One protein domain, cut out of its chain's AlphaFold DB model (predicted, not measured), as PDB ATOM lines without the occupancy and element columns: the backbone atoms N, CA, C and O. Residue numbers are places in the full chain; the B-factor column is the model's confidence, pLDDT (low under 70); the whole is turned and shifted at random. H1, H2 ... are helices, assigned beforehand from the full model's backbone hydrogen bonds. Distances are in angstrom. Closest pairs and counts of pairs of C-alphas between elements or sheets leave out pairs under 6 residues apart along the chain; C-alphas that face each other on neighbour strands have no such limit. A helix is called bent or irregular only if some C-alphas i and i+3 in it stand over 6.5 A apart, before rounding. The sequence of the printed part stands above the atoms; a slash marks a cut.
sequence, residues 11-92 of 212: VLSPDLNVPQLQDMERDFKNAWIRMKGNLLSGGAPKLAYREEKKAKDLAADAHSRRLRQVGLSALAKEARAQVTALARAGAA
ATOM      1  N   VAL A  11     122.491 134.286  98.976       75.12
ATOM      2  CA  VAL A  11     123.445 133.182  99.210       75.12
ATOM      3  C   VAL A  11     122.743 131.885  99.625       75.12
ATOM      4  O   VAL A  11     123.276 130.796  99.438       75.12
ATOM      5  N   LEU A  12     121.535 131.986 100.181       81.62
ATOM      6  CA  LEU A  12     120.735 130.845 100.622       81.62
ATOM      7  C   LEU A  12     119.438 130.762  99.823       81.62
ATOM      8  O   LEU A  12     118.916 131.787  99.380       81.62
ATOM      9  N   SER A  13     118.899 129.546  99.683       79.56
ATOM     10  CA  SER A  13     117.589 129.357  99.056       79.56
ATOM     11  C   SER A  13     116.510 130.135  99.825       79.56
ATOM     12  O   SER A  13     116.459 130.031 101.059       79.56
ATOM     13  N   PRO A  14     115.604 130.849  99.130       79.62
ATOM     14  CA  PRO A  14     114.440 131.485  99.744       79.62
ATOM     15  C   PRO A  14     113.568 130.514 100.551       79.62
ATOM     16  O   PRO A  14     112.911 130.932 101.502       79.62
ATOM     17  N   ASP A  15     113.595 129.217 100.235       82.50
ATOM     18  CA  ASP A  15     112.810 128.192 100.933       82.50
ATOM     19  C   ASP A  15     113.180 128.043 102.414       82.50
ATOM     20  O   ASP A  15     112.347 127.620 103.221       82.50
ATOM     21  N   LEU A  16     114.409 128.431 102.776       83.69
ATOM     22  CA  LEU A  16     114.926 128.431 104.149       83.69
ATOM     23  C   LEU A  16     114.363 129.586 104.997       83.69
ATOM     24  O   LEU A  16     114.576 129.627 106.214       83.69
ATOM     25  N   ASN A  17     113.627 130.518 104.385       83.94
ATOM     26  CA  ASN A  17     112.924 131.587 105.083       83.94
ATOM     27  C   ASN A  17     111.647 131.051 105.757       83.94
ATOM     28  O   ASN A  17     110.532 131.201 105.255       83.94
ATOM     29  N   VAL A  18     111.817 130.381 106.897       84.38
ATOM     30  CA  VAL A  18     110.705 129.891 107.720       84.38
ATOM     31  C   VAL A  18     110.144 131.039 108.577       84.38
ATOM     32  O   VAL A  18     110.915 131.670 109.304       84.38
ATOM     33  N   PRO A  19     108.826 131.318 108.536       83.50
ATOM     34  CA  PRO A  19     108.207 132.330 109.392       83.50
ATOM     35  C   PRO A  19     108.413 132.031 110.881       83.50
ATOM     36  O   PRO A  19     108.464 130.869 111.286       83.50
ATOM     37  N   GLN A  20     108.490 133.072 111.712       85.06
ATOM     38  CA  GLN A  20     108.555 132.887 113.162       85.06
ATOM     39  C   GLN A  20     107.241 132.301 113.689       85.06
ATOM     40  O   GLN A  20     106.164 132.575 113.156       85.06
ATOM     41  N   LEU A  21     107.313 131.550 114.793       85.88
ATOM     42  CA  LEU A  21     106.132 130.948 115.421       85.88
ATOM     43  C   LEU A  21     105.044 131.989 115.736       85.88
ATOM     44  O   LEU A  21     103.872 131.734 115.496       85.88
ATOM     45  N   GLN A  22     105.433 133.176 116.211       84.75
ATOM     46  CA  GLN A  22     104.496 134.256 116.543       84.75
ATOM     47  C   GLN A  22     103.747 134.788 115.315       84.75
ATOM     48  O   GLN A  22     102.556 135.090 115.402       84.75
ATOM     49  N   ASP A  23     104.430 134.884 114.171       86.69
ATOM     50  CA  ASP A  23     103.805 135.297 112.917       86.69
ATOM     51  C   ASP A  23     102.810 134.229 112.452       86.69
ATOM     52  O   ASP A  23     101.668 134.558 112.139       86.69
ATOM     53  N   MET A  24     103.189 132.947 112.530       87.06
ATOM     54  CA  MET A  24     102.278 131.842 112.221       87.06
ATOM     55  C   MET A  24     101.067 131.826 113.162       87.06
ATOM     56  O   MET A  24      99.939 131.718 112.697       87.06
ATOM     57  N   GLU A  25     101.252 131.994 114.472       89.81
ATOM     58  CA  GLU A  25     100.138 132.084 115.425       89.81
ATOM     59  C   GLU A  25      99.174 133.221 115.074       89.81
ATOM     60  O   GLU A  25      97.954 133.035 115.111       89.81
ATOM     61  N   ARG A  26      99.706 134.398 114.718       88.19
ATOM     62  CA  ARG A  26      98.901 135.541 114.279       88.19
ATOM     63  C   ARG A  26      98.127 135.211 113.005       88.19
ATOM     64  O   ARG A  26      96.930 135.485 112.946       88.19
ATOM     65  N   ASP A  27      98.771 134.598 112.021       88.25
ATOM     66  CA  ASP A  27      98.152 134.272 110.736       88.25
ATOM     67  C   ASP A  27      97.051 133.216 110.891       88.25
ATOM     68  O   ASP A  27      95.957 133.377 110.348       88.25
ATOM     69  N   PHE A  28      97.278 132.190 111.716       88.88
ATOM     70  CA  PHE A  28      96.259 131.194 112.052       88.88
ATOM     71  C   PHE A  28      95.079 131.817 112.811       88.88
ATOM     72  O   PHE A  28      93.927 131.535 112.479       88.88
ATOM     73  N   LYS A  29      95.328 132.713 113.779       88.25
ATOM     74  CA  LYS A  29      94.255 133.459 114.465       88.25
ATOM     75  C   LYS A  29      93.447 134.309 113.486       88.25
ATOM     76  O   LYS A  29      92.219 134.251 113.500       88.25
ATOM     77  N   ASN A  30      94.119 135.051 112.608       87.94
ATOM     78  CA  ASN A  30      93.476 135.891 111.599       87.94
ATOM     79  C   ASN A  30      92.653 135.062 110.605       87.94
ATOM     80  O   ASN A  30      91.535 135.447 110.263       87.94
ATOM     81  N   ALA A  31      93.163 133.904 110.180       87.12
ATOM     82  CA  ALA A  31      92.444 132.985 109.304       87.12
ATOM     83  C   ALA A  31      91.155 132.467 109.958       87.12
ATOM     84  O   ALA A  31      90.109 132.430 109.313       87.12
ATOM     85  N   TRP A  32      91.199 132.135 111.250       85.00
ATOM     86  CA  TRP A  32      90.017 131.704 111.995       85.00
ATOM     87  C   TRP A  32      88.997 132.829 112.180       85.00
ATOM     88  O   TRP A  32      87.810 132.610 111.955       85.00
ATOM     89  N   ILE A  33      89.446 134.040 112.531       86.44
ATOM     90  CA  ILE A  33      88.589 135.237 112.620       86.44
ATOM     91  C   ILE A  33      87.896 135.484 111.276       86.44
ATOM     92  O   ILE A  33      86.681 135.672 111.236       86.44
ATOM     93  N   ARG A  34      88.645 135.408 110.169       84.88
ATOM     94  CA  ARG A  34      88.116 135.564 108.808       84.88
ATOM     95  C   ARG A  34      87.091 134.486 108.463       84.88
ATOM     96  O   ARG A  34      86.012 134.810 107.983       84.88
ATOM     97  N   MET A  35      87.401 133.217 108.725       83.31
ATOM     98  CA  MET A  35      86.485 132.102 108.468       83.31
ATOM     99  C   MET A  35      85.177 132.267 109.246       83.31
ATOM    100  O   MET A  35      84.099 132.052 108.701       83.31
ATOM    101  N   LYS A  36      85.268 132.710 110.503       80.62
ATOM    102  CA  LYS A  36      84.113 132.928 111.374       80.62
ATOM    103  C   LYS A  36      83.285 134.142 110.943       80.62
ATOM    104  O   LYS A  36      82.065 134.068 110.965       80.62
ATOM    105  N   GLY A  37      83.934 135.218 110.495       80.69
ATOM    106  CA  GLY A  37      83.265 136.386 109.913       80.69
ATOM    107  C   GLY A  37      82.555 136.083 108.593       80.69
ATOM    108  O   GLY A  37      81.489 136.623 108.343       80.69
ATOM    109  N   ASN A  38      83.093 135.168 107.784       78.75
ATOM    110  CA  ASN A  38      82.420 134.697 106.571       78.75
ATOM    111  C   ASN A  38      81.220 133.782 106.876       78.75
ATOM    112  O   ASN A  38      80.306 133.693 106.064       78.75
ATOM    113  N   LEU A  39      81.236 133.079 108.015       72.62
ATOM    114  CA  LEU A  39      80.152 132.189 108.442       72.62
ATOM    115  C   LEU A  39      79.023 132.925 109.178       72.62
ATOM    116  O   LEU A  39      77.883 132.468 109.168       72.62
ATOM    117  N   LEU A  40      79.346 134.024 109.862       66.81
ATOM    118  CA  LEU A  40      78.422 134.785 110.697       66.81
ATOM    119  C   LEU A  40      78.189 136.167 110.084       66.81
ATOM    120  O   LEU A  40      79.014 137.069 110.218       66.81
ATOM    121  N   SER A  41      77.024 136.354 109.462       53.28
ATOM    122  CA  SER A  41      76.549 137.648 108.960       53.28
ATOM    123  C   SER A  41      76.115 138.566 110.114       53.28
ATOM    124  O   SER A  41      74.935 138.866 110.262       53.28
ATOM    125  N   GLY A  42      77.041 138.984 110.980       53.97
ATOM    126  CA  GLY A  42      76.744 139.966 112.027       53.97
ATOM    127  C   GLY A  42      77.612 139.844 113.276       53.97
ATOM    128  O   GLY A  42      77.416 138.953 114.097       53.97
ATOM    129  N   GLY A  43      78.525 140.803 113.445       60.50
ATOM    130  CA  GLY A  43      79.332 140.998 114.653       60.50
ATOM    131  C   GLY A  43      80.825 140.750 114.435       60.50
ATOM    132  O   GLY A  43      81.211 139.897 113.645       60.50
ATOM    133  N   ALA A  44      81.676 141.505 115.140       60.81
ATOM    134  CA  ALA A  44      83.124 141.308 115.109       60.81
ATOM    135  C   ALA A  44      83.462 139.915 115.684       60.81
ATOM    136  O   ALA A  44      83.281 139.698 116.889       60.81
ATOM    137  N   PRO A  45      83.931 138.957 114.864       69.00
ATOM    138  CA  PRO A  45      84.124 137.589 115.315       69.00
ATOM    139  C   PRO A  45      85.289 137.531 116.305       69.00
ATOM    140  O   PRO A  45      86.452 137.682 115.936       69.00
ATOM    141  N   LYS A  46      84.980 137.302 117.584       76.06
ATOM    142  CA  LYS A  46      85.982 136.996 118.611       76.06
ATOM    143  C   LYS A  46      86.193 135.485 118.706       76.06
ATOM    144  O   LYS A  46      85.247 134.693 118.609       76.06
ATOM    145  N   LEU A  47      87.451 135.094 118.901       76.38
ATOM    146  CA  LEU A  47      87.818 133.709 119.170       76.38
ATOM    147  C   LEU A  47      87.534 133.383 120.634       76.38
ATOM    148  O   LEU A  47      87.927 134.123 121.535       76.38
ATOM    149  N   ALA A  48      86.861 132.262 120.869       83.56
ATOM    150  CA  ALA A  48      86.765 131.677 122.194       83.56
ATOM    151  C   ALA A  48      88.124 131.090 122.606       83.56
ATOM    152  O   ALA A  48      88.917 130.671 121.764       83.56
ATOM    153  N   TYR A  49      88.368 130.962 123.911       85.19
ATOM    154  CA  TYR A  49      89.629 130.433 124.448       85.19
ATOM    155  C   TYR A  49      90.051 129.082 123.832       85.19
ATOM    156  O   TYR A  49      91.210 128.892 123.469       85.19
ATOM    157  N   ARG A  50      89.107 128.144 123.655       85.81
ATOM    158  CA  ARG A  50      89.392 126.835 123.032       85.81
ATOM    159  C   ARG A  50      89.807 126.953 121.562       85.81
ATOM    160  O   ARG A  50      90.615 126.152 121.103       85.81
ATOM    161  N   GLU A  51      89.251 127.915 120.836       84.94
ATOM    162  CA  GLU A  51      89.581 128.180 119.432       84.94
ATOM    163  C   GLU A  51      90.962 128.827 119.329       84.94
ATOM    164  O   GLU A  51      91.781 128.406 118.519       84.94
ATOM    165  N   GLU A  52      91.257 129.783 120.216       86.12
ATOM    166  CA  GLU A  52      92.579 130.399 120.290       86.12
ATOM    167  C   GLU A  52      93.661 129.363 120.614       86.12
ATOM    168  O   GLU A  52      94.714 129.351 119.977       86.12
ATOM    169  N   LYS A  53      93.392 128.461 121.567       88.25
ATOM    170  CA  LYS A  53      94.311 127.370 121.902       88.25
ATOM    171  C   LYS A  53      94.545 126.447 120.702       88.25
ATOM    172  O   LYS A  53      95.694 126.204 120.355       88.25
ATOM    173  N   LYS A  54      93.482 126.017 120.011       88.94
ATOM    174  CA  LYS A  54      93.607 125.195 118.792       88.94
ATOM    175  C   LYS A  54      94.407 125.897 117.693       88.94
ATOM    176  O   LYS A  54      95.225 125.253 117.047       88.94
ATOM    177  N   ALA A  55      94.200 127.197 117.486       86.88
ATOM    178  CA  ALA A  55      94.957 127.965 116.498       86.88
ATOM    179  C   ALA A  55      96.459 128.009 116.834       86.88
ATOM    180  O   ALA A  55      97.284 127.852 115.936       86.88
ATOM    181  N   LYS A  56      96.815 128.155 118.118       88.25
ATOM    182  CA  LYS A  56      98.213 128.083 118.581       88.25
ATOM    183  C   LYS A  56      98.815 126.693 118.386       88.25
ATOM    184  O   LYS A  56      99.913 126.585 117.847       88.25
ATOM    185  N   ASP A  57      98.086 125.642 118.758       90.00
ATOM    186  CA  ASP A  57      98.549 124.257 118.612       90.00
ATOM    187  C   ASP A  57      98.807 123.914 117.130       90.00
ATOM    188  O   ASP A  57      99.841 123.339 116.786       90.00
ATOM    189  N   LEU A  58      97.913 124.343 116.229       90.06
ATOM    190  CA  LEU A  58      98.077 124.180 114.781       90.06
ATOM    191  C   LEU A  58      99.261 124.982 114.230       90.06
ATOM    192  O   LEU A  58     100.004 124.467 113.394       90.06
ATOM    193  N   ALA A  59      99.468 126.216 114.699       89.75
ATOM    194  CA  ALA A  59     100.617 127.024 114.300       89.75
ATOM    195  C   ALA A  59     101.942 126.371 114.729       89.75
ATOM    196  O   ALA A  59     102.885 126.315 113.937       89.75
ATOM    197  N   ALA A  60     102.004 125.818 115.944       89.88
ATOM    198  CA  ALA A  60     103.181 125.120 116.458       89.88
ATOM    199  C   ALA A  60     103.500 123.838 115.670       89.88
ATOM    200  O   ALA A  60     104.664 123.582 115.336       89.88
ATOM    201  N   ASP A  61     102.479 123.049 115.330       91.81
ATOM    202  CA  ASP A  61     102.629 121.849 114.505       91.81
ATOM    203  C   ASP A  61     103.047 122.201 113.065       91.81
ATOM    204  O   ASP A  61     104.026 121.657 112.550       91.81
ATOM    205  N   ALA A  62     102.401 123.190 112.438       89.56
ATOM    206  CA  ALA A  62     102.765 123.665 111.101       89.56
ATOM    207  C   ALA A  62     104.208 124.199 111.046       89.56
ATOM    208  O   ALA A  62     104.963 123.852 110.133       89.56
ATOM    209  N   HIS A  63     104.624 124.982 112.046       88.12
ATOM    210  CA  HIS A  63     105.997 125.472 112.176       88.12
ATOM    211  C   HIS A  63     106.998 124.312 112.298       88.12
ATOM    212  O   HIS A  63     108.015 124.272 111.603       88.12
ATOM    213  N   SER A  64     106.683 123.314 113.130       87.00
ATOM    214  CA  SER A  64     107.524 122.127 113.321       87.00
ATOM    215  C   SER A  64     107.661 121.295 112.043       87.00
ATOM    216  O   SER A  64     108.760 120.840 111.716       87.00
ATOM    217  N   ARG A  65     106.576 121.129 111.278       88.44
ATOM    218  CA  ARG A  65     106.597 120.453 109.972       88.44
ATOM    219  C   ARG A  65     107.446 121.214 108.963       88.44
ATOM    220  O   ARG A  65     108.270 120.596 108.291       88.44
ATOM    221  N   ARG A  66     107.304 122.542 108.898       86.69
ATOM    222  CA  ARG A  66     108.096 123.368 107.982       86.69
ATOM    223  C   ARG A  66     109.586 123.259 108.292       86.69
ATOM    224  O   ARG A  66     110.355 122.998 107.375       86.69
ATOM    225  N   LEU A  67     109.980 123.343 109.567       87.62
ATOM    226  CA  LEU A  67     111.376 123.164 109.993       87.62
ATOM    227  C   LEU A  67     111.966 121.806 109.589       87.62
ATOM    228  O   LEU A  67     113.138 121.744 109.223       87.62
ATOM    229  N   ARG A  68     111.174 120.729 109.653       87.00
ATOM    230  CA  ARG A  68     111.607 119.395 109.209       87.00
ATOM    231  C   ARG A  68     111.774 119.326 107.694       87.00
ATOM    232  O   ARG A  68     112.774 118.794 107.234       87.00
ATOM    233  N   GLN A  69     110.841 119.896 106.929       86.38
ATOM    234  CA  GLN A  69     110.911 119.916 105.462       86.38
ATOM    235  C   GLN A  69     112.146 120.655 104.944       86.38
ATOM    236  O   GLN A  69     112.761 120.213 103.982       86.38
ATOM    237  N   VAL A  70     112.522 121.759 105.592       84.81
ATOM    238  CA  VAL A  70     113.698 122.549 105.197       84.81
ATOM    239  C   VAL A  70     115.011 122.051 105.820       84.81
ATOM    240  O   VAL A  70     116.054 122.664 105.620       84.81
ATOM    241  N   GLY A  71     114.977 120.978 106.621       84.81
ATOM    242  CA  GLY A  71     116.163 120.412 107.278       84.81
ATOM    243  C   GLY A  71     116.735 121.240 108.440       84.81
ATOM    244  O   GLY A  71     117.803 120.921 108.956       84.81
ATOM    245  N   LEU A  72     116.038 122.280 108.909       86.00
ATOM    246  CA  LEU A  72     116.509 123.156 109.993       86.00
ATOM    247  C   LEU A  72     116.167 122.625 111.396       86.00
ATOM    248  O   LEU A  72     116.559 123.224 112.399       86.00
ATOM    249  N   SER A  73     115.458 121.495 111.498       84.31
ATOM    250  CA  SER A  73     115.043 120.913 112.781       84.31
ATOM    251  C   SER A  73     116.206 120.464 113.670       84.31
ATOM    252  O   SER A  73     116.050 120.447 114.886       84.31
ATOM    253  N   ALA A  74     117.364 120.129 113.093       84.31
ATOM    254  CA  ALA A  74     118.549 119.712 113.847       84.31
ATOM    255  C   ALA A  74     119.380 120.893 114.389       84.31
ATOM    256  O   ALA A  74     120.190 120.715 115.294       84.31
ATOM    257  N   LEU A  75     119.187 122.104 113.857       84.56
ATOM    258  CA  LEU A  75     119.959 123.283 114.267       84.56
ATOM    259  C   LEU A  75     119.496 123.820 115.625       84.56
ATOM    260  O   LEU A  75     118.328 123.685 115.973       84.56
ATOM    261  N   ALA A  76     120.376 124.500 116.360       85.00
ATOM    262  CA  ALA A  76     119.991 125.271 117.545       85.00
ATOM    263  C   ALA A  76     119.090 126.464 117.171       85.00
ATOM    264  O   ALA A  76     119.130 126.952 116.039       85.00
ATOM    265  N   LYS A  77     118.283 126.967 118.115       80.88
ATOM    266  CA  LYS A  77     117.306 128.044 117.866       80.88
ATOM    267  C   LYS A  77     117.969 129.316 117.320       80.88
ATOM    268  O   LYS A  77     117.453 129.932 116.391       80.88
ATOM    269  N   GLU A  78     119.137 129.659 117.846       82.44
ATOM    270  CA  GLU A  78     119.936 130.821 117.457       82.44
ATOM    271  C   GLU A  78     120.477 130.659 116.034       82.44
ATOM    272  O   GLU A  78     120.416 131.592 115.233       82.44
ATOM    273  N   ALA A  79     120.959 129.459 115.697       83.25
ATOM    274  CA  ALA A  79     121.451 129.139 114.361       83.25
ATOM    275  C   ALA A  79     120.316 129.171 113.326       83.25
ATOM    276  O   ALA A  79     120.488 129.734 112.248       83.25
ATOM    277  N   ARG A  80     119.126 128.654 113.672       84.88
ATOM    278  CA  ARG A  80     117.929 128.748 112.817       84.88
ATOM    279  C   ARG A  80     117.589 130.203 112.514       84.88
ATOM    280  O   ARG A  80     117.423 130.554 111.353       84.88
ATOM    281  N   ALA A  81     117.543 131.054 113.542       83.44
ATOM    282  CA  ALA A  81     117.235 132.472 113.373       83.44
ATOM    283  C   ALA A  81     118.239 133.178 112.446       83.44
ATOM    284  O   ALA A  81     117.834 133.979 111.606       83.44
ATOM    285  N   GLN A  82     119.530 132.850 112.550       83.31
ATOM    286  CA  GLN A  82     120.566 133.393 111.666       83.31
ATOM    287  C   GLN A  82     120.394 132.925 110.217       83.31
ATOM    288  O   GLN A  82     120.449 133.747 109.305       83.31
ATOM    289  N   VAL A  83     120.137 131.634 109.997       84.69
ATOM    290  CA  VAL A  83     119.914 131.067 108.656       84.69
ATOM    291  C   VAL A  83     118.677 131.681 107.999       84.69
ATOM    292  O   VAL A  83     118.745 132.121 106.855       84.69
ATOM    293  N   THR A  84     117.568 131.790 108.732       84.12
ATOM    294  CA  THR A  84     116.342 132.438 108.248       84.12
ATOM    295  C   THR A  84     116.572 133.919 107.937       84.12
ATOM    296  O   THR A  84     116.122 134.409 106.902       84.12
ATOM    297  N   ALA A  85     117.312 134.641 108.787       83.94
ATOM    298  CA  ALA A  85     117.648 136.041 108.541       83.94
ATOM    299  C   ALA A  85     118.501 136.214 107.274       83.94
ATOM    300  O   ALA A  85     118.215 137.099 106.468       83.94
ATOM    301  N   LEU A  86     119.494 135.346 107.063       84.38
ATOM    302  CA  LEU A  86     120.331 135.343 105.859       84.38
ATOM    303  C   LEU A  86     119.532 134.990 104.598       84.38
ATOM    304  O   LEU A  86     119.723 135.630 103.570       84.38
ATOM    305  N   ALA A  87     118.605 134.032 104.676       84.00
ATOM    306  CA  ALA A  87     117.727 133.681 103.557       84.00
ATOM    307  C   ALA A  87     116.787 134.836 103.163       84.00
ATOM    308  O   ALA A  87     116.464 134.998 101.991       84.00
ATOM    309  N   ARG A  88     116.371 135.664 104.131       82.94
ATOM    310  CA  ARG A  88     115.494 136.819 103.889       82.94
ATOM    311  C   ARG A  88     116.245 138.056 103.401       82.94
ATOM    312  O   ARG A  88     115.764 138.747 102.509       82.94
ATOM    313  N   ALA A  89     117.360 138.393 104.043       81.88
ATOM    314  CA  ALA A  89     118.073 139.644 103.798       81.88
ATOM    315  C   ALA A  89     119.173 139.513 102.737       81.88
ATOM    316  O   ALA A  89     119.588 140.529 102.186       81.88
ATOM    317  N   GLY A  90     119.647 138.296 102.465       80.69
ATOM    318  CA  GLY A  90     120.888 138.059 101.740       80.69
ATOM    319  C   GLY A  90     122.125 138.312 102.608       80.69
ATOM    320  O   GLY A  90     122.029 138.726 103.766       80.69
ATOM    321  N   ALA A  91     123.304 138.065 102.041       79.62
ATOM    322  CA  ALA A  91     124.586 138.249 102.714       79.62
ATOM    323  C   ALA A  91     125.479 139.240 101.962       79.62
ATOM    324  O   ALA A  91     125.410 139.353 100.736       79.62
ATOM    325  N   ALA A  92     126.331 139.945 102.703       77.94
ATOM    326  CA  ALA A  92     127.470 140.642 102.120       77.94
ATOM    327  C   ALA A  92     128.591 139.622 101.883       77.94
ATOM    328  O   ALA A  92     128.873 138.797 102.754       77.94
TER     329      ALA A  92
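What this domain is: This is residues 11 to 92 of the 212 residues of an uncharacterized protein of Paracoccus sp. BM15 (UniProt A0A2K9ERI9). Two long helices, H1 and H2, cross at a steep angle and run opposite ways, and a shorter helix, H3, stands across one end of this pair without touching either of them. At the far end of the long axis the loop between H1 and H2 folds back, and residues 38 to 43, of which 38 and 39 belong to H1, stick out there, while both printed ends lie at the end with H3. The printed part has 82 residues, with three named helices in the order H1, H2, H3 and no named strand; the class is all helix. The whole is loose, with a radius of gyration of the C-alphas of 16.0 A, and its outline is a rod that spans 51 by 23 by 18 A.

How they stand to each other: The longest helix is H2, residues 49 to 69. It touches H1, residues 21 to 39, with 18 pairs of C-alphas within 8 A. The closest C-alphas of the two are those of Glu 25 and Ala 59, 5.2 A apart. Their centres are 11.8 A apart. Their lines stand at a steep tilt of 51 degrees, and they run opposite ways. H3, residues 77 to 89, is apart from H2: no C-alpha of the one is within 8 A of the other. By the same test H3 is apart from H1. In the backbones of H1, H2 and H3, every O i to N i+4 pair is within hydrogen-bond range.

Where its parts are: H2 runs from Tyr 49, with its C-alpha at (89.629, 130.433, 124.448), to Gln 69, with its C-alpha at (110.911, 119.916, 105.462), and is 30.4 A long from first to last C-alpha. H1 begins at Leu 21, with its C-alpha at (106.132, 130.948, 115.421), and ends at Leu 39; its first and last C-alphas are 26.9 A apart. H3 runs from Lys 77 to Ala 89, with C-alpha 89 at (118.073, 139.644, 103.798), and is 18.2 A long from first to last C-alpha. None of the three helices is bent or irregular.

The domain as a whole: The two C-alphas farthest apart are those of Gly 42 and Ala 92, 51.7 A, while the first and last printed C-alphas, those of Val 11 and Ala 92, are 9.0 A apart. The printed part has no cut. The link from H1 to H2, 9 residues, and the link from H2 to H3, 7 residues, are both short. Residues 38 to 43 stand free. The mean pLDDT of the printed part is 82.9, and residues 40 to 45 are under 70, where the model's confidence is low.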